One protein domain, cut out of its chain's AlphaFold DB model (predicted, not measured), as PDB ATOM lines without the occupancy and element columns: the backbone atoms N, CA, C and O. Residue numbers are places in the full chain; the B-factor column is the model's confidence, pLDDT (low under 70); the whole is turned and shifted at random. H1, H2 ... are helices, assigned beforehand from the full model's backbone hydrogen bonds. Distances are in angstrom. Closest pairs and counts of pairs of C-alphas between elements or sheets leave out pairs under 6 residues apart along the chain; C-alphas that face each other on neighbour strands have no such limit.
ATOM      1  N   LEU A   3     -34.157 -19.985 -15.635       94.25
ATOM      2  CA  LEU A   3     -34.149 -20.378 -14.224       94.25
ATOM      3  C   LEU A   3     -35.339 -19.818 -13.424       94.25
ATOM      4  O   LEU A   3     -35.964 -20.548 -12.663       94.25
ATOM      5  N   ILE A   4     -35.705 -18.551 -13.641       95.12
ATOM      6  CA  ILE A   4     -36.809 -17.896 -12.916       95.12
ATOM      7  C   ILE A   4     -38.147 -18.616 -13.125       95.12
ATOM      8  O   ILE A   4     -38.921 -18.741 -12.181       95.12
ATOM      9  N   HIS A   5     -38.421 -19.119 -14.334       95.12
ATOM     10  CA  HIS A   5     -39.640 -19.888 -14.585       95.12
ATOM     11  C   HIS A   5     -39.675 -21.169 -13.736       95.12
ATOM     12  O   HIS A   5     -40.683 -21.447 -13.088       95.12
ATOM     13  N   ARG A   6     -38.558 -21.909 -13.680       96.62
ATOM     14  CA  ARG A   6     -38.422 -23.113 -12.847       96.62
ATOM     15  C   ARG A   6     -38.614 -22.795 -11.362       96.62
ATOM     16  O   ARG A   6     -39.406 -23.457 -10.704       96.62
ATOM     17  N   LEU A   7     -37.958 -21.746 -10.869       96.94
ATOM     18  CA  LEU A   7     -38.052 -21.324  -9.470       96.94
ATOM     19  C   LEU A   7     -39.488 -20.964  -9.062       96.94
ATOM     20  O   LEU A   7     -39.950 -21.422  -8.020       96.94
ATOM     21  N   LYS A   8     -40.216 -20.221  -9.908       96.88
ATOM     22  CA  LYS A   8     -41.641 -19.906  -9.700       96.88
ATOM     23  C   LYS A   8     -42.516 -21.161  -9.684       96.88
ATOM     24  O   LYS A   8     -43.410 -21.259  -8.851       96.88
ATOM     25  N   LYS A   9     -42.249 -22.131 -10.568       97.12
ATOM     26  CA  LYS A   9     -42.973 -23.413 -10.604       97.12
ATOM     27  C   LYS A   9     -42.747 -24.234  -9.330       97.12
ATOM     28  O   LYS A   9     -43.694 -24.798  -8.797       97.12
ATOM     29  N   GLU A  10     -41.508 -24.298  -8.851       98.12
ATOM     30  CA  GLU A  10     -41.132 -25.068  -7.656       98.12
ATOM     31  C   GLU A  10     -41.521 -24.360  -6.345       98.12
ATOM     32  O   GLU A  10     -41.741 -25.011  -5.328       98.12
ATOM     33  N   ASN A  11     -41.629 -23.027  -6.351       98.06
ATOM     34  CA  ASN A  11     -41.908 -22.210  -5.168       98.06
ATOM     35  C   ASN A  11     -42.991 -21.149  -5.466       98.06
ATOM     36  O   ASN A  11     -42.694 -19.953  -5.461       98.06
ATOM     37  N   PRO A  12     -44.261 -21.540  -5.683       96.75
ATOM     38  CA  PRO A  12     -45.302 -20.635  -6.187       96.75
ATOM     39  C   PRO A  12     -45.671 -19.490  -5.232       96.75
ATOM     40  O   PRO A  12     -46.241 -18.494  -5.661       96.75
ATOM     41  N   LYS A  13     -45.349 -19.619  -3.940       98.25
ATOM     42  CA  LYS A  13     -45.615 -18.592  -2.919       98.25
ATOM     43  C   LYS A  13     -44.526 -17.517  -2.825       98.25
ATOM     44  O   LYS A  13     -44.695 -16.566  -2.073       98.25
ATOM     45  N   LYS A  14     -43.390 -17.699  -3.503       97.50
ATOM     46  CA  LYS A  14     -42.253 -16.775  -3.441       97.50
ATOM     47  C   LYS A  14     -42.203 -15.914  -4.693       97.50
ATOM     48  O   LYS A  14     -42.503 -16.373  -5.795       97.50
ATOM     49  N   GLU A  15     -41.746 -14.684  -4.517       96.81
ATOM     50  CA  GLU A  15     -41.415 -13.807  -5.627       96.81
ATOM     51  C   GLU A  15     -39.941 -13.975  -6.018       96.81
ATOM     52  O   GLU A  15     -39.061 -14.074  -5.165       96.81
ATOM     53  N   PHE A  16     -39.676 -14.020  -7.324       96.69
ATOM     54  CA  PHE A  16     -38.328 -14.136  -7.877       96.69
ATOM     55  C   PHE A  16     -38.058 -12.951  -8.796       96.69
ATOM     56  O   PHE A  16     -38.684 -12.835  -9.856       96.69
ATOM     57  N   ILE A  17     -37.109 -12.109  -8.390       95.62
ATOM     58  CA  ILE A  17     -36.734 -10.876  -9.083       95.62
ATOM     59  C   ILE A  17     -35.457 -11.142  -9.900       95.62
ATOM     60  O   ILE A  17     -34.454 -11.582  -9.333       95.62
ATOM     61  N   PRO A  18     -35.462 -10.935 -11.232       94.31
ATOM     62  CA  PRO A  18     -34.253 -11.057 -12.045       94.31
ATOM     63  C   PRO A  18     -33.224  -9.987 -11.666       94.31
ATOM     64  O   PRO A  18     -33.556  -8.807 -11.638       94.31
ATOM     65  N   ALA A  19     -31.959 -10.379 -11.489       95.06
ATOM     66  CA  ALA A  19     -30.862  -9.414 -11.363       95.06
ATOM     67  C   ALA A  19     -30.618  -8.644 -12.677       95.06
ATOM     68  O   ALA A  19     -30.364  -7.448 -12.662       95.06
ATOM     69  N   ASN A  20     -30.734  -9.331 -13.819       95.00
ATOM     70  CA  ASN A  20     -30.740  -8.731 -15.152       95.00
ATOM     71  C   ASN A  20     -31.851  -9.395 -15.999       95.00
ATOM     72  O   ASN A  20     -31.741 -10.588 -16.309       95.00
ATOM     73  N   PRO A  21     -32.920  -8.670 -16.375       90.94
ATOM     74  CA  PRO A  21     -33.996  -9.196 -17.219       90.94
ATOM     75  C   PRO A  21     -33.534  -9.666 -18.609       90.94
ATOM     76  O   PRO A  21     -34.134 -10.585 -19.172       90.94
ATOM     77  N   GLU A  22     -32.449  -9.090 -19.127       92.69
ATOM     78  CA  GLU A  22     -31.892  -9.356 -20.457       92.69
ATOM     79  C   GLU A  22     -30.848 -10.479 -20.467       92.69
ATOM     80  O   GLU A  22     -30.297 -10.803 -21.518       92.69
ATOM     81  N   ALA A  23     -30.593 -11.131 -19.324       94.50
ATOM     82  CA  ALA A  23     -29.715 -12.298 -19.240       94.50
ATOM     83  C   ALA A  23     -30.330 -13.509 -19.976       94.50
ATOM     84  O   ALA A  23     -30.945 -14.410 -19.388       94.50
ATOM     85  N   ILE A  24     -30.190 -13.511 -21.302       93.44
ATOM     86  CA  ILE A  24     -30.716 -14.513 -22.223       93.44
ATOM     87  C   ILE A  24     -29.541 -15.163 -22.950       93.44
ATOM     88  O   ILE A  24     -28.857 -14.539 -23.753       93.44
ATOM     89  N   CYS A  25     -29.341 -16.459 -22.712       95.06
ATOM     90  CA  CYS A  25     -28.425 -17.256 -23.515       95.06
ATOM     91  C   CYS A  25     -29.111 -17.645 -24.833       95.06
ATOM     92  O   CYS A  25     -30.005 -18.498 -24.849       95.06
ATOM     93  N   THR A  26     -28.699 -17.024 -25.935       95.81
ATOM     94  CA  THR A  26     -29.232 -17.296 -27.279       95.81
ATOM     95  C   THR A  26     -29.016 -18.751 -27.697       95.81
ATOM     96  O   THR A  26     -29.933 -19.360 -28.240       95.81
ATOM     97  N   ALA A  27     -27.872 -19.351 -27.348       96.69
ATOM     98  CA  ALA A  27     -27.587 -20.762 -27.614       96.69
ATOM     99  C   ALA A  27     -28.588 -21.706 -26.921       96.69
ATOM    100  O   ALA A  27     -29.120 -22.610 -27.557       96.69
ATOM    101  N   MET A  28     -28.939 -21.454 -25.652       96.38
ATOM    102  CA  MET A  28     -29.981 -22.237 -24.968       96.38
ATOM    103  C   MET A  28     -31.362 -22.055 -25.611       96.38
ATOM    104  O   MET A  28     -32.168 -22.982 -25.620       96.38
ATOM    105  N   LYS A  29     -31.659 -20.859 -26.133       95.50
ATOM    106  CA  LYS A  29     -32.934 -20.550 -26.800       95.50
ATOM    107  C   LYS A  29     -33.003 -21.007 -28.253       95.50
ATOM    108  O   LYS A  29     -34.083 -20.973 -28.833       95.50
ATOM    109  N   ALA A  30     -31.906 -21.513 -28.812       96.94
ATOM    110  CA  ALA A  30     -31.919 -22.166 -30.112       96.94
ATOM    111  C   ALA A  30     -32.715 -23.486 -30.105       96.94
ATOM    112  O   ALA A  30     -33.123 -23.937 -31.178       96.94
ATOM    113  N   ILE A  31     -32.942 -24.079 -28.924       97.50
ATOM    114  CA  ILE A  31     -33.732 -25.296 -28.705       97.50
ATOM    115  C   ILE A  31     -35.210 -24.904 -28.544       97.50
ATOM    116  O   ILE A  31     -35.581 -24.254 -27.565       97.50
ATOM    117  N   THR A  32     -36.056 -25.299 -29.501       98.19
ATOM    118  CA  THR A  32     -37.510 -25.037 -29.500       98.19
ATOM    119  C   THR A  32     -38.303 -26.343 -29.460       98.19
ATOM    120  O   THR A  32     -37.747 -27.408 -29.733       98.19
ATOM    121  N   LEU A  33     -39.599 -26.281 -29.137       98.44
ATOM    122  CA  LEU A  33     -40.456 -27.474 -29.090       98.44
ATOM    123  C   LEU A  33     -40.546 -28.166 -30.457       98.44
ATOM    124  O   LEU A  33     -40.474 -29.389 -30.528       98.44
ATOM    125  N   GLU A  34     -40.623 -27.395 -31.541       98.62
ATOM    126  CA  GLU A  34     -40.659 -27.904 -32.914       98.62
ATOM    127  C   GLU A  34     -39.357 -28.625 -33.261       98.62
ATOM    128  O   GLU A  34     -39.383 -29.718 -33.823       98.62
ATOM    129  N   LYS A  35     -38.206 -28.051 -32.886       98.19
ATOM    130  CA  LYS A  35     -36.905 -28.689 -33.116       98.19
ATOM    131  C   LYS A  35     -36.738 -29.960 -32.295       98.19
ATOM    132  O   LYS A  35     -36.198 -30.923 -32.820       98.19
ATOM    133  N   VAL A  36     -37.212 -29.985 -31.047       98.44
ATOM    134  CA  VAL A  36     -37.209 -31.202 -30.216       98.44
ATOM    135  C   VAL A  36     -38.093 -32.281 -30.842       98.44
ATOM    136  O   VAL A  36     -37.670 -33.427 -30.952       98.44
ATOM    137  N   TYR A  37     -39.288 -31.920 -31.312       98.62
ATOM    138  CA  TYR A  37     -40.165 -32.843 -32.031       98.62
ATOM    139  C   TYR A  37     -39.486 -33.425 -33.279       98.62
ATOM    140  O   TYR A  37     -39.474 -34.641 -33.453       98.62
ATOM    141  N   MET A  38     -38.880 -32.580 -34.120       98.69
ATOM    142  CA  MET A  38     -38.187 -33.038 -35.332       98.69
ATOM    143  C   MET A  38     -36.943 -33.870 -35.013       98.69
ATOM    144  O   MET A  38     -36.680 -34.851 -35.698       98.69
ATOM    145  N   ALA A  39     -36.201 -33.512 -33.962       98.50
ATOM    146  CA  ALA A  39     -35.043 -34.266 -33.494       98.50
ATOM    147  C   ALA A  39     -35.417 -35.706 -33.117       98.50
ATOM    148  O   ALA A  39     -34.759 -36.651 -33.538       98.50
ATOM    149  N   LEU A  40     -36.522 -35.871 -32.384       98.50
ATOM    150  CA  LEU A  40     -37.044 -37.184 -32.004       98.50
ATOM    151  C   LEU A  40     -37.630 -37.945 -33.198       98.50
ATOM    152  O   LEU A  40     -37.398 -39.139 -33.331       98.50
ATOM    153  N   LYS A  41     -38.384 -37.263 -34.067       98.69
ATOM    154  CA  LYS A  41     -39.029 -37.875 -35.237       98.69
ATOM    155  C   LYS A  41     -38.024 -38.406 -36.260       98.69
ATOM    156  O   LYS A  41     -38.299 -39.405 -36.913       98.69
ATOM    157  N   GLU A  42     -36.917 -37.698 -36.442       98.56
ATOM    158  CA  GLU A  42     -35.914 -37.992 -37.469       98.56
ATOM    159  C   GLU A  42     -34.624 -38.595 -36.890       98.56
ATOM    160  O   GLU A  42     -33.643 -38.704 -37.617       98.56
ATOM    161  N   GLU A  43     -34.606 -38.937 -35.595       98.06
ATOM    162  CA  GLU A  43     -33.433 -39.467 -34.873       98.06
ATOM    163  C   GLU A  43     -32.149 -38.647 -35.101       98.06
ATOM    164  O   GLU A  43     -31.052 -39.167 -35.297       98.06
ATOM    165  N   ARG A  44     -32.285 -37.319 -35.071       96.94
ATOM    166  CA  ARG A  44     -31.188 -36.370 -35.297       96.94
ATOM    167  C   ARG A  44     -31.113 -35.349 -34.167       96.94
ATOM    168  O   ARG A  44     -32.111 -35.000 -33.561       96.94
ATOM    169  N   TYR A  45     -29.962 -34.783 -33.847       96.44
ATOM    170  CA  TYR A  45     -28.668 -34.909 -34.506       96.44
ATOM    171  C   TYR A  45     -27.777 -35.854 -33.702       96.44
ATOM    172  O   TYR A  45     -27.603 -35.644 -32.501       96.44
ATOM    173  N   GLU A  46     -27.209 -36.870 -34.352       97.69
ATOM    174  CA  GLU A  46     -26.242 -37.748 -33.696       97.69
ATOM    175  C   GLU A  46     -24.988 -36.953 -33.303       97.69
ATOM    176  O   GLU A  46     -24.410 -36.223 -34.112       97.69
ATOM    177  N   VAL A  47     -24.575 -37.076 -32.040       97.38
ATOM    178  CA  VAL A  47     -23.367 -36.430 -31.520       97.38
ATOM    179  C   VAL A  47     -22.238 -37.451 -31.506       97.38
ATOM    180  O   VAL A  47     -22.174 -38.311 -30.630       97.38
ATOM    181  N   THR A  48     -21.322 -37.335 -32.464       97.25
ATOM    182  CA  THR A  48     -20.142 -38.200 -32.583       97.25
ATOM    183  C   THR A  48     -18.881 -37.472 -32.129       97.25
ATOM    184  O   THR A  48     -18.667 -36.315 -32.495       97.25
ATOM    185  N   LEU A  49     -18.016 -38.152 -31.376       97.31
ATOM    186  CA  LEU A  49     -16.738 -37.619 -30.895       97.31
ATOM    187  C   LEU A  49     -15.612 -38.646 -31.115       97.31
ATOM    188  O   LEU A  49     -15.880 -39.850 -31.071       97.31
ATOM    189  N   PRO A  50     -14.348 -38.211 -31.301       98.25
ATOM    190  CA  PRO A  50     -13.198 -39.116 -31.312       98.25
ATOM    191  C   PRO A  50     -13.089 -39.908 -30.003       98.25
ATOM    192  O   PRO A  50     -13.299 -39.360 -28.916       98.25
ATOM    193  N   LYS A  51     -12.723 -41.193 -30.089       97.44
ATOM    194  CA  LYS A  51     -12.663 -42.103 -28.928       97.44
ATOM    195  C   LYS A  51     -11.703 -41.602 -27.849       97.44
ATOM    196  O   LYS A  51     -11.938 -41.785 -26.656       97.44
ATOM    197  N   GLU A  52     -10.635 -40.943 -28.268       97.56
ATOM    198  CA  GLU A  52      -9.580 -40.390 -27.429       97.56
ATOM    199  C   GLU A  52     -10.117 -39.226 -26.588       97.56
ATOM    200  O   GLU A  52      -9.862 -39.166 -25.385       97.56
ATOM    201  N   ALA A  53     -10.925 -38.350 -27.200       97.69
ATOM    202  CA  ALA A  53     -11.571 -37.232 -26.516       97.69
ATOM    203  C   ALA A  53     -12.590 -37.728 -25.480       97.69
ATOM    204  O   ALA A  53     -12.600 -37.243 -24.349       97.69
ATOM    205  N   VAL A  54     -13.392 -38.740 -25.839       97.69
ATOM    206  CA  VAL A  54     -14.346 -39.377 -24.915       97.69
ATOM    207  C   VAL A  54     -13.614 -39.960 -23.707       97.69
ATOM    208  O   VAL A  54     -13.966 -39.646 -22.572       97.69
ATOM    209  N   LYS A  55     -12.551 -40.743 -23.935       97.44
ATOM    210  CA  LYS A  55     -11.779 -41.381 -22.860       97.44
ATOM    211  C   LYS A  55     -11.152 -40.357 -21.910       97.44
ATOM    212  O   LYS A  55     -11.212 -40.536 -20.696       97.44
ATOM    213  N   ALA A  56     -10.566 -39.286 -22.444       96.38
ATOM    214  CA  ALA A  56      -9.948 -38.240 -21.632       96.38
ATOM    215  C   ALA A  56     -10.982 -37.455 -20.802       96.38
ATOM    216  O   ALA A  56     -10.772 -37.211 -19.612       96.38
ATOM    217  N   ALA A  57     -12.119 -37.091 -21.407       97.75
ATOM    218  CA  ALA A  57     -13.189 -36.378 -20.712       97.75
ATOM    219  C   ALA A  57     -13.839 -37.244 -19.621       97.75
ATOM    220  O   ALA A  57     -14.082 -36.762 -18.513       97.75
ATOM    221  N   GLN A  58     -14.057 -38.531 -19.905       97.62
ATOM    222  CA  GLN A  58     -14.668 -39.478 -18.976       97.62
ATOM    223  C   GLN A  58     -13.869 -39.609 -17.673       97.62
ATOM    224  O   GLN A  58     -14.455 -39.503 -16.602       97.62
ATOM    225  N   GLN A  59     -12.538 -39.723 -17.743       96.88
ATOM    226  CA  GLN A  59     -11.689 -39.812 -16.545       96.88
ATOM    227  C   GLN A  59     -11.844 -38.606 -15.609       96.88
ATOM    228  O   GLN A  59     -11.843 -38.751 -14.387       96.88
ATOM    229  N   SER A  60     -11.956 -37.402 -16.177       96.75
ATOM    230  CA  SER A  60     -12.156 -36.179 -15.390       96.75
ATOM    231  C   SER A  60     -13.543 -36.151 -14.745       96.75
ATOM    232  O   SER A  60     -13.675 -35.781 -13.579       96.75
ATOM    233  N   LEU A  61     -14.572 -36.571 -15.488       96.56
ATOM    234  CA  LEU A  61     -15.950 -36.624 -15.001       96.56
ATOM    235  C   LEU A  61     -16.135 -37.673 -13.899       96.56
ATOM    236  O   LEU A  61     -16.787 -37.381 -12.901       96.56
ATOM    237  N   GLU A  62     -15.540 -38.857 -14.043       96.88
ATOM    238  CA  GLU A  62     -15.608 -39.930 -13.042       96.88
ATOM    239  C   GLU A  62     -15.021 -39.473 -11.706       96.88
ATOM    240  O   GLU A  62     -15.710 -39.524 -10.688       96.88
ATOM    241  N   LYS A  63     -13.816 -38.890 -11.720       96.56
ATOM    242  CA  LYS A  63     -13.191 -38.326 -10.514       96.56
ATOM    243  C   LYS A  63     -14.039 -37.234  -9.868       96.56
ATOM    244  O   LYS A  63     -14.151 -37.190  -8.648       96.56
ATOM    245  N   MET A  64     -14.642 -36.347 -10.668       96.69
ATOM    246  CA  MET A  64     -15.528 -35.298 -10.150       96.69
ATOM    247  C   MET A  64     -16.740 -35.896  -9.424       96.69
ATOM    248  O   MET A  64     -17.150 -35.380  -8.392       96.69
ATOM    249  N   VAL A  65     -17.323 -36.977  -9.945       96.75
ATOM    250  CA  VAL A  65     -18.470 -37.638  -9.307       96.75
ATOM    251  C   VAL A  65     -18.048 -38.401  -8.050       96.75
ATOM    252  O   VAL A  65     -18.785 -38.383  -7.067       96.75
ATOM    253  N   GLU A  66     -16.878 -39.040  -8.054       97.06
ATOM    254  CA  GLU A  66     -16.341 -39.768  -6.896       97.06
ATOM    255  C   GLU A  66     -16.133 -38.873  -5.673       97.06
ATOM    256  O   GLU A  66     -16.387 -39.318  -4.561       97.06
ATOM    257  N   ILE A  67     -15.718 -37.616  -5.864       95.88
ATOM    258  CA  ILE A  67     -15.470 -36.691  -4.745       95.88
ATOM    259  C   ILE A  67     -16.733 -35.994  -4.214       95.88
ATOM    260  O   ILE A  67     -16.674 -35.378  -3.153       95.88
ATOM    261  N   VAL A  68     -17.844 -36.016  -4.965       91.88
ATOM    262  CA  VAL A  68     -19.119 -35.363  -4.584       91.88
ATOM    263  C   VAL A  68     -20.125 -36.364  -3.994       91.88
ATOM    264  O   VAL A  68     -21.137 -35.947  -3.428       91.88
ATOM    265  N   LYS A  69     -19.866 -37.669  -4.120       62.03
ATOM    266  CA  LYS A  69     -20.602 -38.717  -3.399       62.03
ATOM    267  C   LYS A  69     -20.137 -38.825  -1.953       62.03
ATOM    268  O   LYS A  69     -21.024 -39.089  -1.112       62.03
TER     269      LYS A  69
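What this domain is: This is residues 3 to 69 of the 69 residues of the protein "Quinolinate synthase" of Candidatus Desulfofervidus auxilii (UniProt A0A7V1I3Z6). The chain makes a wide, open U with an empty middle: the long helix H4 is one limb, the short helix H3 lies at the bend, and H2 leads on to H1 and its looping link at the other limb. No helix packs on another, and residues 45 to 69, with H4, stick out. The printed part has 67 residues with four named helices, in the order H1, H2, H3, H4, and no named strand; its class is all helix. It is extended, with a radius of gyration of the C-alphas of 18.3 A, and only just flat, spanning 47 by 39 by 21 A.

How they stand to each other: H4, residues 51 to 68, is the longest helix and touches no helix. It is apart from H3, residues 33 to 41, although a short link of nine residues joins them. H3 is also apart from H2, residues 26 to 29, across a tight link of three residues. H1, residues 3 to 10, is apart from H2, H3 and H4. H2 and H4 are apart too. Every O i to N i+4 pair is within hydrogen-bond range in H1 and H3, and 12 of 14 are in H4; H2 is too short for such a pair.

Where its parts are: H4 runs 26.1 A from C-alpha 51 at (-12.663, -42.103, -28.928) to C-alpha 68 at (-19.119, -35.363, -4.584). H3 measures 12.2 A, H2 5.0 A and H1 10.7 A from first to last C-alpha. H1 begins with C-alpha 3 at (-34.149, -20.378, -14.224).

The domain as a whole: The C-alphas of Lys 13 and Glu 52, the two farthest apart, are 48.7 A apart. The link from H1 to H2, residues 11 to 25, is long. The printed part has no cut. Its mean pLDDT is 96.2, and residue 69, the chain's last, is under 70.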